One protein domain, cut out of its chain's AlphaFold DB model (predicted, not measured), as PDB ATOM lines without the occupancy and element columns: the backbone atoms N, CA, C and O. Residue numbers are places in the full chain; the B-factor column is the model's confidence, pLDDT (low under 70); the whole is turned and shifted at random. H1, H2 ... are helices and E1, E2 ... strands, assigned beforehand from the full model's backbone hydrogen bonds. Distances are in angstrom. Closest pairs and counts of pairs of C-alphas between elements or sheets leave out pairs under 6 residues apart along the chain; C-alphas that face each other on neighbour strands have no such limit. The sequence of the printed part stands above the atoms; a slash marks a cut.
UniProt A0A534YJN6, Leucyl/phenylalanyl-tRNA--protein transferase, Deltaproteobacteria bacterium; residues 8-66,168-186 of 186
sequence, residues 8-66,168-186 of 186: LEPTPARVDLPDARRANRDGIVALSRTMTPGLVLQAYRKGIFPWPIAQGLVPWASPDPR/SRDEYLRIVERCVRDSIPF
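What this domain is: This is residues 8 to 66 and 168 to 186 of the 186 residues of the protein "Leucyl/phenylalanyl-tRNA--protein transferase" of Deltaproteobacteria bacterium (UniProt A0A534YJN6). A flat model has a small two-stranded ribbon, E1 and E2, towards one end and the longer helix H2 towards the other, with the short helix H1 between. Two long stretches with no named element, residues 8 to 27 before E1 and residues 46 to 57 between H1 and E2, make much of the rest. The 78 printed residues, under half in named elements, run E1, H1, E2, H2: mixed class, antiparallel sheet E1 - E2, compact, radius of gyration of the C-alphas 12.7 A, spans 38 by 32 by 17 A.

How they stand to each other: E1, residues 28 to 32, and E2, residues 58 to 61, are antiparallel at 158 degrees; N 29 and O 60 are within hydrogen-bond range at 2.8 A. H1, residues 37 to 45, and H2, residues 169 to 182, only just touch, with 3 pairs of C-alphas within 8 A, through residues 176 to 180 of H2 alone; the closest C-alphas, of Arg 45 and Val 180, are 6.4 A apart. They run opposite ways at a steep tilt of 67 degrees, only just short of about perpendicular. E1 and H2 are apart. In H1 and H2 every O i to N i+4 pair is within hydrogen-bond range.

Where its parts are: E1 begins at C-alpha 28 (1.643, -25.162, 6.247). H1 is 12.4 A long; H2, 19.8 A, ends at C-alpha 182 (-2.474, -22.037, 32.684).

The domain as a whole: Residues 67 to 167 are not printed; C-alphas 66 and 168 are 6.1 A apart. The link H1 to E2 is long. Residues 53 to 55 and 183 to 186 have pLDDT under 70.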
ATOM      1  N   LEU A   8     -17.185 -33.933  26.558       81.25
ATOM      2  CA  LEU A   8     -16.642 -35.270  26.354       81.25
ATOM      3  C   LEU A   8     -15.245 -35.119  25.762       81.25
ATOM      4  O   LEU A   8     -15.095 -34.569  24.671       81.25
ATOM      5  N   GLU A   9     -14.232 -35.611  26.475       81.19
ATOM      6  CA  GLU A   9     -12.877 -35.680  25.930       81.19
ATOM      7  C   GLU A   9     -12.859 -36.663  24.753       81.19
ATOM      8  O   GLU A   9     -13.238 -37.832  24.913       81.19
ATOM      9  N   PRO A  10     -12.464 -36.223  23.548       86.44
ATOM     10  CA  PRO A  10     -12.427 -37.108  22.404       86.44
ATOM     11  C   PRO A  10     -11.268 -38.095  22.517       86.44
ATOM     12  O   PRO A  10     -10.301 -37.903  23.253       86.44
ATOM     13  N   THR A  11     -11.325 -39.142  21.696       89.44
ATOM     14  CA  THR A  11     -10.182 -40.037  21.517       89.44
ATOM     15  C   THR A  11      -8.938 -39.227  21.128       89.44
ATOM     16  O   THR A  11      -9.022 -38.428  20.187       89.44
ATOM     17  N   PRO A  12      -7.790 -39.431  21.804       87.62
ATOM     18  CA  PRO A  12      -6.552 -38.741  21.475       87.62
ATOM     19  C   PRO A  12      -6.156 -38.907  20.007       87.62
ATOM     20  O   PRO A  12      -6.442 -39.929  19.372       87.62
ATOM     21  N   ALA A  13      -5.464 -37.903  19.469       87.00
ATOM     22  CA  ALA A  13      -4.893 -37.990  18.134       87.00
ATOM     23  C   ALA A  13      -3.947 -39.200  18.042       87.00
ATOM     24  O   ALA A  13      -3.102 -39.412  18.908       87.00
ATOM     25  N   ARG A  14      -4.073 -39.989  16.970       86.56
ATOM     26  CA  ARG A  14      -3.185 -41.141  16.715       86.56
ATOM     27  C   ARG A  14      -1.785 -40.731  16.259       86.56
ATOM     28  O   ARG A  14      -0.880 -41.556  16.245       86.56
ATOM     29  N   VAL A  15      -1.642 -39.486  15.822       87.94
ATOM     30  CA  VAL A  15      -0.413 -38.907  15.285       87.94
ATOM     31  C   VAL A  15      -0.130 -37.605  16.011       87.94
ATOM     32  O   VAL A  15      -1.059 -36.923  16.442       87.94
ATOM     33  N   ASP A  16       1.147 -37.267  16.144       92.56
ATOM     34  CA  ASP A  16       1.555 -35.983  16.695       92.56
ATOM     35  C   ASP A  16       1.825 -34.983  15.573       92.56
ATOM     36  O   ASP A  16       2.660 -35.230  14.700       92.56
ATOM     37  N   LEU A  17       1.103 -33.859  15.574       94.44
ATOM     38  CA  LEU A  17       1.404 -32.760  14.658       94.44
ATOM     39  C   LEU A  17       2.788 -32.167  14.975       94.44
ATOM     40  O   LEU A  17       3.099 -31.986  16.156       94.44
ATOM     41  N   PRO A  18       3.607 -31.819  13.965       96.69
ATOM     42  CA  PRO A  18       4.887 -31.148  14.186       96.69
ATOM     43  C   PRO A  18       4.741 -29.815  14.936       96.69
ATOM     44  O   PRO A  18       3.652 -29.251  15.027       96.69
ATOM     45  N   ASP A  19       5.858 -29.282  15.437       96.88
ATOM     46  CA  ASP A  19       5.903 -27.917  15.974       96.88
ATOM     47  C   ASP A  19       5.485 -26.902  14.891       96.88
ATOM     48  O   ASP A  19       5.997 -26.927  13.768       96.88
ATOM     49  N   ALA A  20       4.570 -25.997  15.248       97.44
ATOM     50  CA  ALA A  20       4.060 -24.927  14.398       97.44
ATOM     51  C   ALA A  20       5.161 -24.017  13.824       97.44
ATOM     52  O   ALA A  20       5.007 -23.475  12.729       97.44
ATOM     53  N   ARG A  21       6.309 -23.891  14.500       97.19
ATOM     54  CA  ARG A  21       7.485 -23.143  14.017       97.19
ATOM     55  C   ARG A  21       8.120 -23.755  12.773       97.19
ATOM     56  O   ARG A  21       8.873 -23.083  12.075       97.19
ATOM     57  N   ARG A  22       7.814 -25.020  12.473       97.12
ATOM     58  CA  ARG A  22       8.297 -25.725  11.278       97.12
ATOM     59  C   ARG A  22       7.419 -25.487  10.051       97.12
ATOM     60  O   ARG A  22       7.701 -26.085   9.014       97.12
ATOM     61  N   ALA A  23       6.370 -24.662  10.147       97.00
ATOM     62  CA  ALA A  23       5.542 -24.370   8.984       97.00
ATOM     63  C   ALA A  23       6.371 -23.737   7.860       97.00
ATOM     64  O   ALA A  23       7.250 -22.906   8.114       97.00
ATOM     65  N   ASN A  24       6.064 -24.134   6.628       95.50
ATOM     66  CA  ASN A  24       6.710 -23.627   5.424       95.50
ATOM     67  C   ASN A  24       6.336 -22.151   5.148       95.50
ATOM     68  O   ASN A  24       5.687 -21.489   5.958       95.50
ATOM     69  N   ARG A  25       6.742 -21.630   3.984       92.88
ATOM     70  CA  ARG A  25       6.483 -20.234   3.578       92.88
ATOM     71  C   ARG A  25       4.996 -19.890   3.452       92.88
ATOM     72  O   ARG A  25       4.640 -18.736   3.639       92.88
ATOM     73  N   ASP A  26       4.156 -20.884   3.189       91.06
ATOM     74  CA  ASP A  26       2.702 -20.732   3.092       91.06
ATOM     75  C   ASP A  26       2.014 -20.943   4.453       91.06
ATOM     76  O   ASP A  26       0.790 -21.005   4.546       91.06
ATOM     77  N   GLY A  27       2.795 -21.109   5.525       94.12
ATOM     78  CA  GLY A  27       2.284 -21.390   6.858       94.12
ATOM     79  C   GLY A  27       1.822 -22.833   7.054       94.12
ATOM     80  O   GLY A  27       1.231 -23.123   8.086       94.12
ATOM     81  N   ILE A  28       2.076 -23.761   6.127       95.31
ATOM     82  CA  ILE A  28       1.643 -25.162   6.247       95.31
ATOM     83  C   ILE A  28       2.644 -25.972   7.073       95.31
ATOM     84  O   ILE A  28       3.834 -26.017   6.765       95.31
ATOM     85  N   VAL A  29       2.139 -26.639   8.113       96.69
ATOM     86  CA  VAL A  29       2.885 -27.504   9.040       96.69
ATOM     87  C   VAL A  29       2.803 -28.970   8.619       96.69
ATOM     88  O   VAL A  29       3.797 -29.693   8.667       96.69
ATOM     89  N   ALA A  30       1.613 -29.426   8.228       94.88
ATOM     90  CA  ALA A  30       1.355 -30.815   7.862       94.88
ATOM     91  C   ALA A  30       0.144 -30.927   6.931       94.88
ATOM     92  O   ALA A  30      -0.660 -30.005   6.825       94.88
ATOM     93  N   LEU A  31      -0.011 -32.091   6.302       93.31
ATOM     94  CA  LEU A  31      -1.205 -32.475   5.551       93.31
ATOM     95  C   LEU A  31      -1.762 -33.768   6.152       93.31
ATOM     96  O   LEU A  31      -0.997 -34.679   6.471       93.31
ATOM     97  N   SER A  32      -3.080 -33.885   6.275       90.06
ATOM     98  CA  SER A  32      -3.735 -35.148   6.632       90.06
ATOM     99  C   SER A  32      -4.885 -35.469   5.680       90.06
ATOM    100  O   SER A  32      -5.365 -34.615   4.945       90.06
ATOM    101  N   ARG A  33      -5.340 -36.724   5.694       87.19
ATOM    102  CA  ARG A  33      -6.585 -37.159   5.026       87.19
ATOM    103  C   ARG A  33      -7.780 -37.232   5.977       87.19
ATOM    104  O   ARG A  33      -8.869 -37.613   5.574       87.19
ATOM    105  N   THR A  34      -7.556 -36.962   7.262       82.06
ATOM    106  CA  THR A  34      -8.573 -37.075   8.312       82.06
ATOM    107  C   THR A  34      -8.479 -35.899   9.268       82.06
ATOM    108  O   THR A  34      -7.396 -35.357   9.503       82.06
ATOM    109  N   MET A  35      -9.619 -35.538   9.849       85.50
ATOM    110  CA  MET A  35      -9.747 -34.466  10.828       85.50
ATOM    111  C   MET A  35     -10.559 -34.984  12.018       85.50
ATOM    112  O   MET A  35     -11.744 -34.712  12.168       85.50
ATOM    113  N   THR A  36      -9.925 -35.822  12.838       88.81
ATOM    114  CA  THR A  36     -10.570 -36.339  14.054       88.81
ATOM    115  C   THR A  36     -10.635 -35.247  15.131       88.81
ATOM    116  O   THR A  36      -9.737 -34.403  15.172       88.81
ATOM    117  N   PRO A  37     -11.620 -35.269  16.049       89.50
ATOM    118  CA  PRO A  37     -11.700 -34.275  17.121       89.50
ATOM    119  C   PRO A  37     -10.424 -34.187  17.973       89.50
ATOM    120  O   PRO A  37      -9.973 -33.091  18.291       89.50
ATOM    121  N   GLY A  38      -9.776 -35.322  18.267       91.88
ATOM    122  CA  GLY A  38      -8.495 -35.340  18.978       91.88
ATOM    123  C   GLY A  38      -7.366 -34.634  18.220       91.88
ATOM    124  O   GLY A  38      -6.563 -33.935  18.835       91.88
ATOM    125  N   LEU A  39      -7.323 -34.769  16.888       91.94
ATOM    126  CA  LEU A  39      -6.342 -34.081  16.043       91.94
ATOM    127  C   LEU A  39      -6.604 -32.570  15.984       91.94
ATOM    128  O   LEU A  39      -5.660 -31.790  16.071       91.94
ATOM    129  N   VAL A  40      -7.873 -32.155  15.915       91.38
ATOM    130  CA  VAL A  40      -8.260 -30.736  15.982       91.38
ATOM    131  C   VAL A  40      -7.839 -30.131  17.324       91.38
ATOM    132  O   VAL A  40      -7.137 -29.125  17.341       91.38
ATOM    133  N   LEU A  41      -8.175 -30.767  18.452       91.00
ATOM    134  CA  LEU A  41      -7.776 -30.268  19.774       91.00
ATOM    135  C   LEU A  41      -6.252 -30.188  19.936       91.00
ATOM    136  O   LEU A  41      -5.743 -29.208  20.482       91.00
ATOM    137  N   GLN A  42      -5.513 -31.193  19.454       93.12
ATOM    138  CA  GLN A  42      -4.049 -31.158  19.444       93.12
ATOM    139  C   GLN A  42      -3.521 -29.987  18.606       93.12
ATOM    140  O   GLN A  42      -2.610 -29.295  19.056       93.12
ATOM    141  N   ALA A  43      -4.091 -29.750  17.421       94.88
ATOM    142  CA  ALA A  43      -3.688 -28.657  16.548       94.88
ATOM    143  C   ALA A  43      -3.838 -27.304  17.253       94.88
ATOM    144  O   ALA A  43      -2.848 -26.587  17.404       94.88
ATOM    145  N   TYR A  44      -5.028 -26.999  17.780       93.62
ATOM    146  CA  TYR A  44      -5.291 -25.717  18.442       93.62
ATOM    147  C   TYR A  44      -4.397 -25.503  19.672       93.62
ATOM    148  O   TYR A  44      -3.862 -24.411  19.861       93.62
ATOM    149  N   ARG A  45      -4.131 -26.556  20.464       92.69
ATOM    150  CA  ARG A  45      -3.173 -26.504  21.590       92.69
ATOM    151  C   ARG A  45      -1.735 -26.211  21.147       92.69
ATOM    152  O   ARG A  45      -0.949 -25.709  21.943       92.69
ATOM    153  N   LYS A  46      -1.386 -26.506  19.892       95.62
ATOM    154  CA  LYS A  46      -0.083 -26.202  19.281       95.62
ATOM    155  C   LYS A  46      -0.090 -24.913  18.446       95.62
ATOM    156  O   LYS A  46       0.897 -24.630  17.776       95.62
ATOM    157  N   GLY A  47      -1.176 -24.134  18.458       95.94
ATOM    158  CA  GLY A  47      -1.316 -22.925  17.634       95.94
ATOM    159  C   GLY A  47      -1.552 -23.201  16.143       95.94
ATOM    160  O   GLY A  47      -1.409 -22.309  15.304       95.94
ATOM    161  N   ILE A  48      -1.924 -24.434  15.810       96.19
ATOM    162  CA  ILE A  48      -2.173 -24.926  14.459       96.19
ATOM    163  C   ILE A  48      -3.684 -25.021  14.246       96.19
ATOM    164  O   ILE A  48      -4.429 -25.334  15.169       96.19
ATOM    165  N   PHE A  49      -4.156 -24.781  13.031       93.19
ATOM    166  CA  PHE A  49      -5.569 -24.925  12.692       93.19
ATOM    167  C   PHE A  49      -5.734 -25.509  11.286       93.19
ATOM    168  O   PHE A  49      -4.824 -25.385  10.460       93.19
ATOM    169  N   PRO A  50      -6.853 -26.188  11.002       90.00
ATOM    170  CA  PRO A  50      -7.132 -26.668   9.657       90.00
ATOM    171  C   PRO A  50      -7.397 -25.481   8.713       90.00
ATOM    172  O   PRO A  50      -8.205 -24.601   9.007       90.00
ATOM    173  N   TRP A  51      -6.710 -25.460   7.576       83.44
ATOM    174  CA  TRP A  51      -6.943 -24.546   6.452       83.44
ATOM    175  C   TRP A  51      -7.878 -25.239   5.432       83.44
ATOM    176  O   TRP A  51      -8.016 -26.465   5.499       83.44
ATOM    177  N   PRO A  52      -8.565 -24.518   4.518       72.25
ATOM    178  CA  PRO A  52      -9.520 -25.111   3.587       72.25
ATOM    179  C   PRO A  52      -8.971 -26.353   2.879       72.25
ATOM    180  O   PRO A  52      -7.828 -26.386   2.417       72.25
ATOM    181  N   ILE A  53      -9.829 -27.367   2.796       65.75
ATOM    182  CA  ILE A  53      -9.522 -28.664   2.203       65.75
ATOM    183  C   ILE A  53      -9.329 -28.494   0.699       65.75
ATOM    184  O   ILE A  53     -10.233 -28.053  -0.009       65.75
ATOM    185  N   ALA A  54      -8.170 -28.912   0.204       62.88
ATOM    186  CA  ALA A  54      -7.912 -29.043  -1.222       62.88
ATOM    187  C   ALA A  54      -7.792 -30.533  -1.551       62.88
ATOM    188  O   ALA A  54      -6.975 -31.239  -0.962       62.88
ATOM    189  N   GLN A  55      -8.607 -31.021  -2.490       69.44
ATOM    190  CA  GLN A  55      -8.461 -32.368  -3.069       69.44
ATOM    191  C   GLN A  55      -8.504 -33.518  -2.032       69.44
ATOM    192  O   GLN A  55      -7.786 -34.509  -2.158       69.44
ATOM    193  N   GLY A  56      -9.331 -33.393  -0.986       75.25
ATOM    194  CA  GLY A  56      -9.462 -34.412   0.070       75.25
ATOM    195  C   GLY A  56      -8.310 -34.443   1.083       75.25
ATOM    196  O   GLY A  56      -8.210 -35.380   1.876       75.25
ATOM    197  N   LEU A  57      -7.438 -33.431   1.067       85.31
ATOM    198  CA  LEU A  57      -6.407 -33.210   2.076       85.31
ATOM    199  C   LEU A  57      -6.776 -32.027   2.964       85.31
ATOM    200  O   LEU A  57      -7.264 -31.010   2.479       85.31
ATOM    201  N   VAL A  58      -6.483 -32.156   4.254       88.12
ATOM    202  CA  VAL A  58      -6.601 -31.107   5.267       88.12
ATOM    203  C   VAL A  58      -5.204 -30.542   5.511       88.12
ATOM    204  O   VAL A  58      -4.368 -31.232   6.111       88.12
ATOM    205  N   PRO A  59      -4.906 -29.319   5.049       91.56
ATOM    206  CA  PRO A  59      -3.696 -28.626   5.439       91.56
ATOM    207  C   PRO A  59      -3.818 -28.130   6.878       91.56
ATOM    208  O   PRO A  59      -4.799 -27.495   7.250       91.56
ATOM    209  N   TRP A  60      -2.803 -28.399   7.686       94.19
ATOM    210  CA  TRP A  60      -2.676 -27.899   9.050       94.19
ATOM    211  C   TRP A  60      -1.736 -26.705   9.035       94.19
ATOM    212  O   TRP A  60      -0.557 -26.861   8.714       94.19
ATOM    213  N   ALA A  61      -2.254 -25.521   9.345       94.75
ATOM    214  CA  ALA A  61      -1.566 -24.255   9.149       94.75
ATOM    215  C   ALA A  61      -1.234 -23.534  10.462       94.75
ATOM    216  O   ALA A  61      -1.959 -23.607  11.452       94.75
ATOM    217  N   SER A  62      -0.131 -22.792  10.434       97.31
ATOM    218  CA  SER A  62       0.289 -21.789  11.403       97.31
ATOM    219  C   SER A  62       1.005 -20.654  10.646       97.31
ATOM    220  O   SER A  62       2.232 -20.709  10.498       97.31
ATOM    221  N   PRO A  63       0.261 -19.653  10.135       95.69
ATOM    222  CA  PRO A  63       0.793 -18.541   9.363       95.69
ATOM    223  C   PRO A  63       1.694 -17.647  10.212       95.69
ATOM    224  O   PRO A  63       1.638 -17.657  11.447       95.69
ATOM    225  N   ASP A  64       2.521 -16.884   9.509       96.88
ATOM    226  CA  ASP A  64       3.374 -15.837  10.052       96.88
ATOM    227  C   ASP A  64       3.305 -14.633   9.093       96.88
ATOM    228  O   ASP A  64       3.771 -14.754   7.956       96.88
ATOM    229  N   PRO A  65       2.675 -13.511   9.481       97.19
ATOM    230  CA  PRO A  65       2.121 -13.219  10.807       97.19
ATOM    231  C   PRO A  65       0.814 -13.967  11.143       97.19
ATOM    232  O   PRO A  65       0.160 -14.558  10.281       97.19
ATOM    233  N   ARG A  66       0.418 -13.919  12.424       96.50
ATOM    234  CA  ARG A  66      -0.843 -14.452  12.964       96.50
ATOM    235  C   ARG A  66      -1.731 -13.321  13.484       96.50
ATOM    236  O   ARG A  66      -1.284 -12.501  14.286       96.50
ATOM    237  N   SER A 168       3.974 -11.746  15.218       98.06
ATOM    238  CA  SER A 168       4.794 -12.828  14.670       98.06
ATOM    239  C   SER A 168       4.290 -14.174  15.197       98.06
ATOM    240  O   SER A 168       3.780 -14.281  16.322       98.06
ATOM    241  N   ARG A 169       4.458 -15.235  14.408       97.62
ATOM    242  CA  ARG A 169       4.105 -16.598  14.829       97.62
ATOM    243  C   ARG A 169       4.756 -16.966  16.162       97.62
ATOM    244  O   ARG A 169       4.109 -17.577  17.007       97.62
ATOM    245  N   ASP A 170       6.005 -16.567  16.383       98.00
ATOM    246  CA  ASP A 170       6.704 -16.853  17.636       98.00
ATOM    247  C   ASP A 170       6.080 -16.149  18.846       98.00
ATOM    248  O   ASP A 170       5.958 -16.759  19.909       98.00
ATOM    249  N   GLU A 171       5.662 -14.889  18.714       97.25
ATOM    250  CA  GLU A 171       4.949 -14.177  19.783       97.25
ATOM    251  C   GLU A 171       3.600 -14.827  20.084       97.25
ATOM    252  O   GLU A 171       3.286 -15.072  21.251       97.25
ATOM    253  N   TYR A 172       2.844 -15.177  19.042       96.88
ATOM    254  CA  TYR A 172       1.577 -15.890  19.175       96.88
ATOM    255  C   TYR A 172       1.748 -17.231  19.904       96.88
ATOM    256  O   TYR A 172       1.039 -17.508  20.873       96.88
ATOM    257  N   LEU A 173       2.727 -18.049  19.502       97.00
ATOM    258  CA  LEU A 173       2.964 -19.359  20.112       97.00
ATOM    259  C   LEU A 173       3.360 -19.252  21.588       97.00
ATOM    260  O   LEU A 173       2.885 -20.049  22.392       97.00
ATOM    261  N   ARG A 174       4.131 -18.230  21.989       96.31
ATOM    262  CA  ARG A 174       4.424 -17.982  23.416       96.31
ATOM    263  C   ARG A 174       3.158 -17.693  24.231       96.31
ATOM    264  O   ARG A 174       3.081 -18.072  25.403       96.31
ATOM    265  N   ILE A 175       2.172 -17.013  23.641       93.75
ATOM    266  CA  ILE A 175       0.874 -16.755  24.282       93.75
ATOM    267  C   ILE A 175       0.075 -18.057  24.387       93.75
ATOM    268  O   ILE A 175      -0.440 -18.357  25.465       93.75
ATOM    269  N   VAL A 176       0.009 -18.852  23.312       93.69
ATOM    270  CA  VAL A 176      -0.688 -20.152  23.299       93.69
ATOM    271  C   VAL A 176      -0.093 -21.110  24.329       93.69
ATOM    272  O   VAL A 176      -0.832 -21.642  25.152       93.69
ATOM    273  N   GLU A 177       1.230 -21.277  24.358       93.75
ATOM    274  CA  GLU A 177       1.936 -22.129  25.326       93.75
ATOM    275  C   GLU A 177       1.612 -21.729  26.774       93.75
ATOM    276  O   GLU A 177       1.386 -22.583  27.634       93.75
ATOM    277  N   ARG A 178       1.525 -20.419  27.048       91.62
ATOM    278  CA  ARG A 178       1.097 -19.900  28.353       91.62
ATOM    279  C   ARG A 178      -0.368 -20.227  28.638       91.62
ATOM    280  O   ARG A 178      -0.666 -20.678  29.736       91.62
ATOM    281  N   CYS A 179      -1.265 -20.033  27.673       89.31
ATOM    282  CA  CYS A 179      -2.684 -20.350  27.836       89.31
ATOM    283  C   CYS A 179      -2.900 -21.838  28.114       89.31
ATOM    284  O   CYS A 179      -3.632 -22.171  29.035       89.31
ATOM    285  N   VAL A 180      -2.241 -22.728  27.366       88.81
ATOM    286  CA  VAL A 180      -2.362 -24.183  27.537       88.81
ATOM    287  C   VAL A 180      -1.823 -24.630  28.893       88.81
ATOM    288  O   VAL A 180      -2.453 -25.456  29.544       88.81
ATOM    289  N   ARG A 181      -0.702 -24.062  29.353       87.69
ATOM    290  CA  ARG A 181      -0.148 -24.359  30.683       87.69
ATOM    291  C   ARG A 181      -1.041 -23.862  31.822       87.69
ATOM    292  O   ARG A 181      -1.166 -24.549  32.828       87.69
ATOM    293  N   ASP A 182      -1.618 -22.672  31.673       81.88
ATOM    294  CA  ASP A 182      -2.474 -22.037  32.684       81.88
ATOM    295  C   ASP A 182      -3.922 -22.574  32.647       81.88
ATOM    296  O   ASP A 182      -4.722 -22.265  33.532       81.88
ATOM    297  N   SER A 183      -4.287 -23.332  31.608       66.94
ATOM    298  CA  SER A 183      -5.623 -23.909  31.463       66.94
ATOM    299  C   SER A 183      -5.864 -24.924  32.575       66.94
ATOM    300  O   SER A 183      -5.117 -25.890  32.722       66.94
ATOM    301  N   ILE A 184      -6.929 -24.708  33.347       46.78
ATOM    302  CA  ILE A 184      -7.426 -25.677  34.325       46.78
ATOM    303  C   ILE A 184      -7.774 -26.962  33.549       46.78
ATOM    304  O   ILE A 184      -8.545 -26.868  32.588       46.78
ATOM    305  N   PRO A 185      -7.210 -28.138  33.895       46.97
ATOM    306  CA  PRO A 185      -7.753 -29.396  33.398       46.97
ATOM    307  C   PRO A 185      -9.212 -29.456  33.855       46.97
ATOM    308  O   PRO A 185      -9.471 -29.195  35.027       46.97
ATOM    309  N   PHE A 186     -10.119 -29.682  32.904       45.81
ATOM    310  CA  PHE A 186     -11.575 -29.640  33.074       45.81
ATOM    311  C   PHE A 186     -12.088 -30.124  34.436       45.81
ATOM    312  O   PHE A 186     -11.635 -31.197  34.898       45.81
TER     313      PHE A 186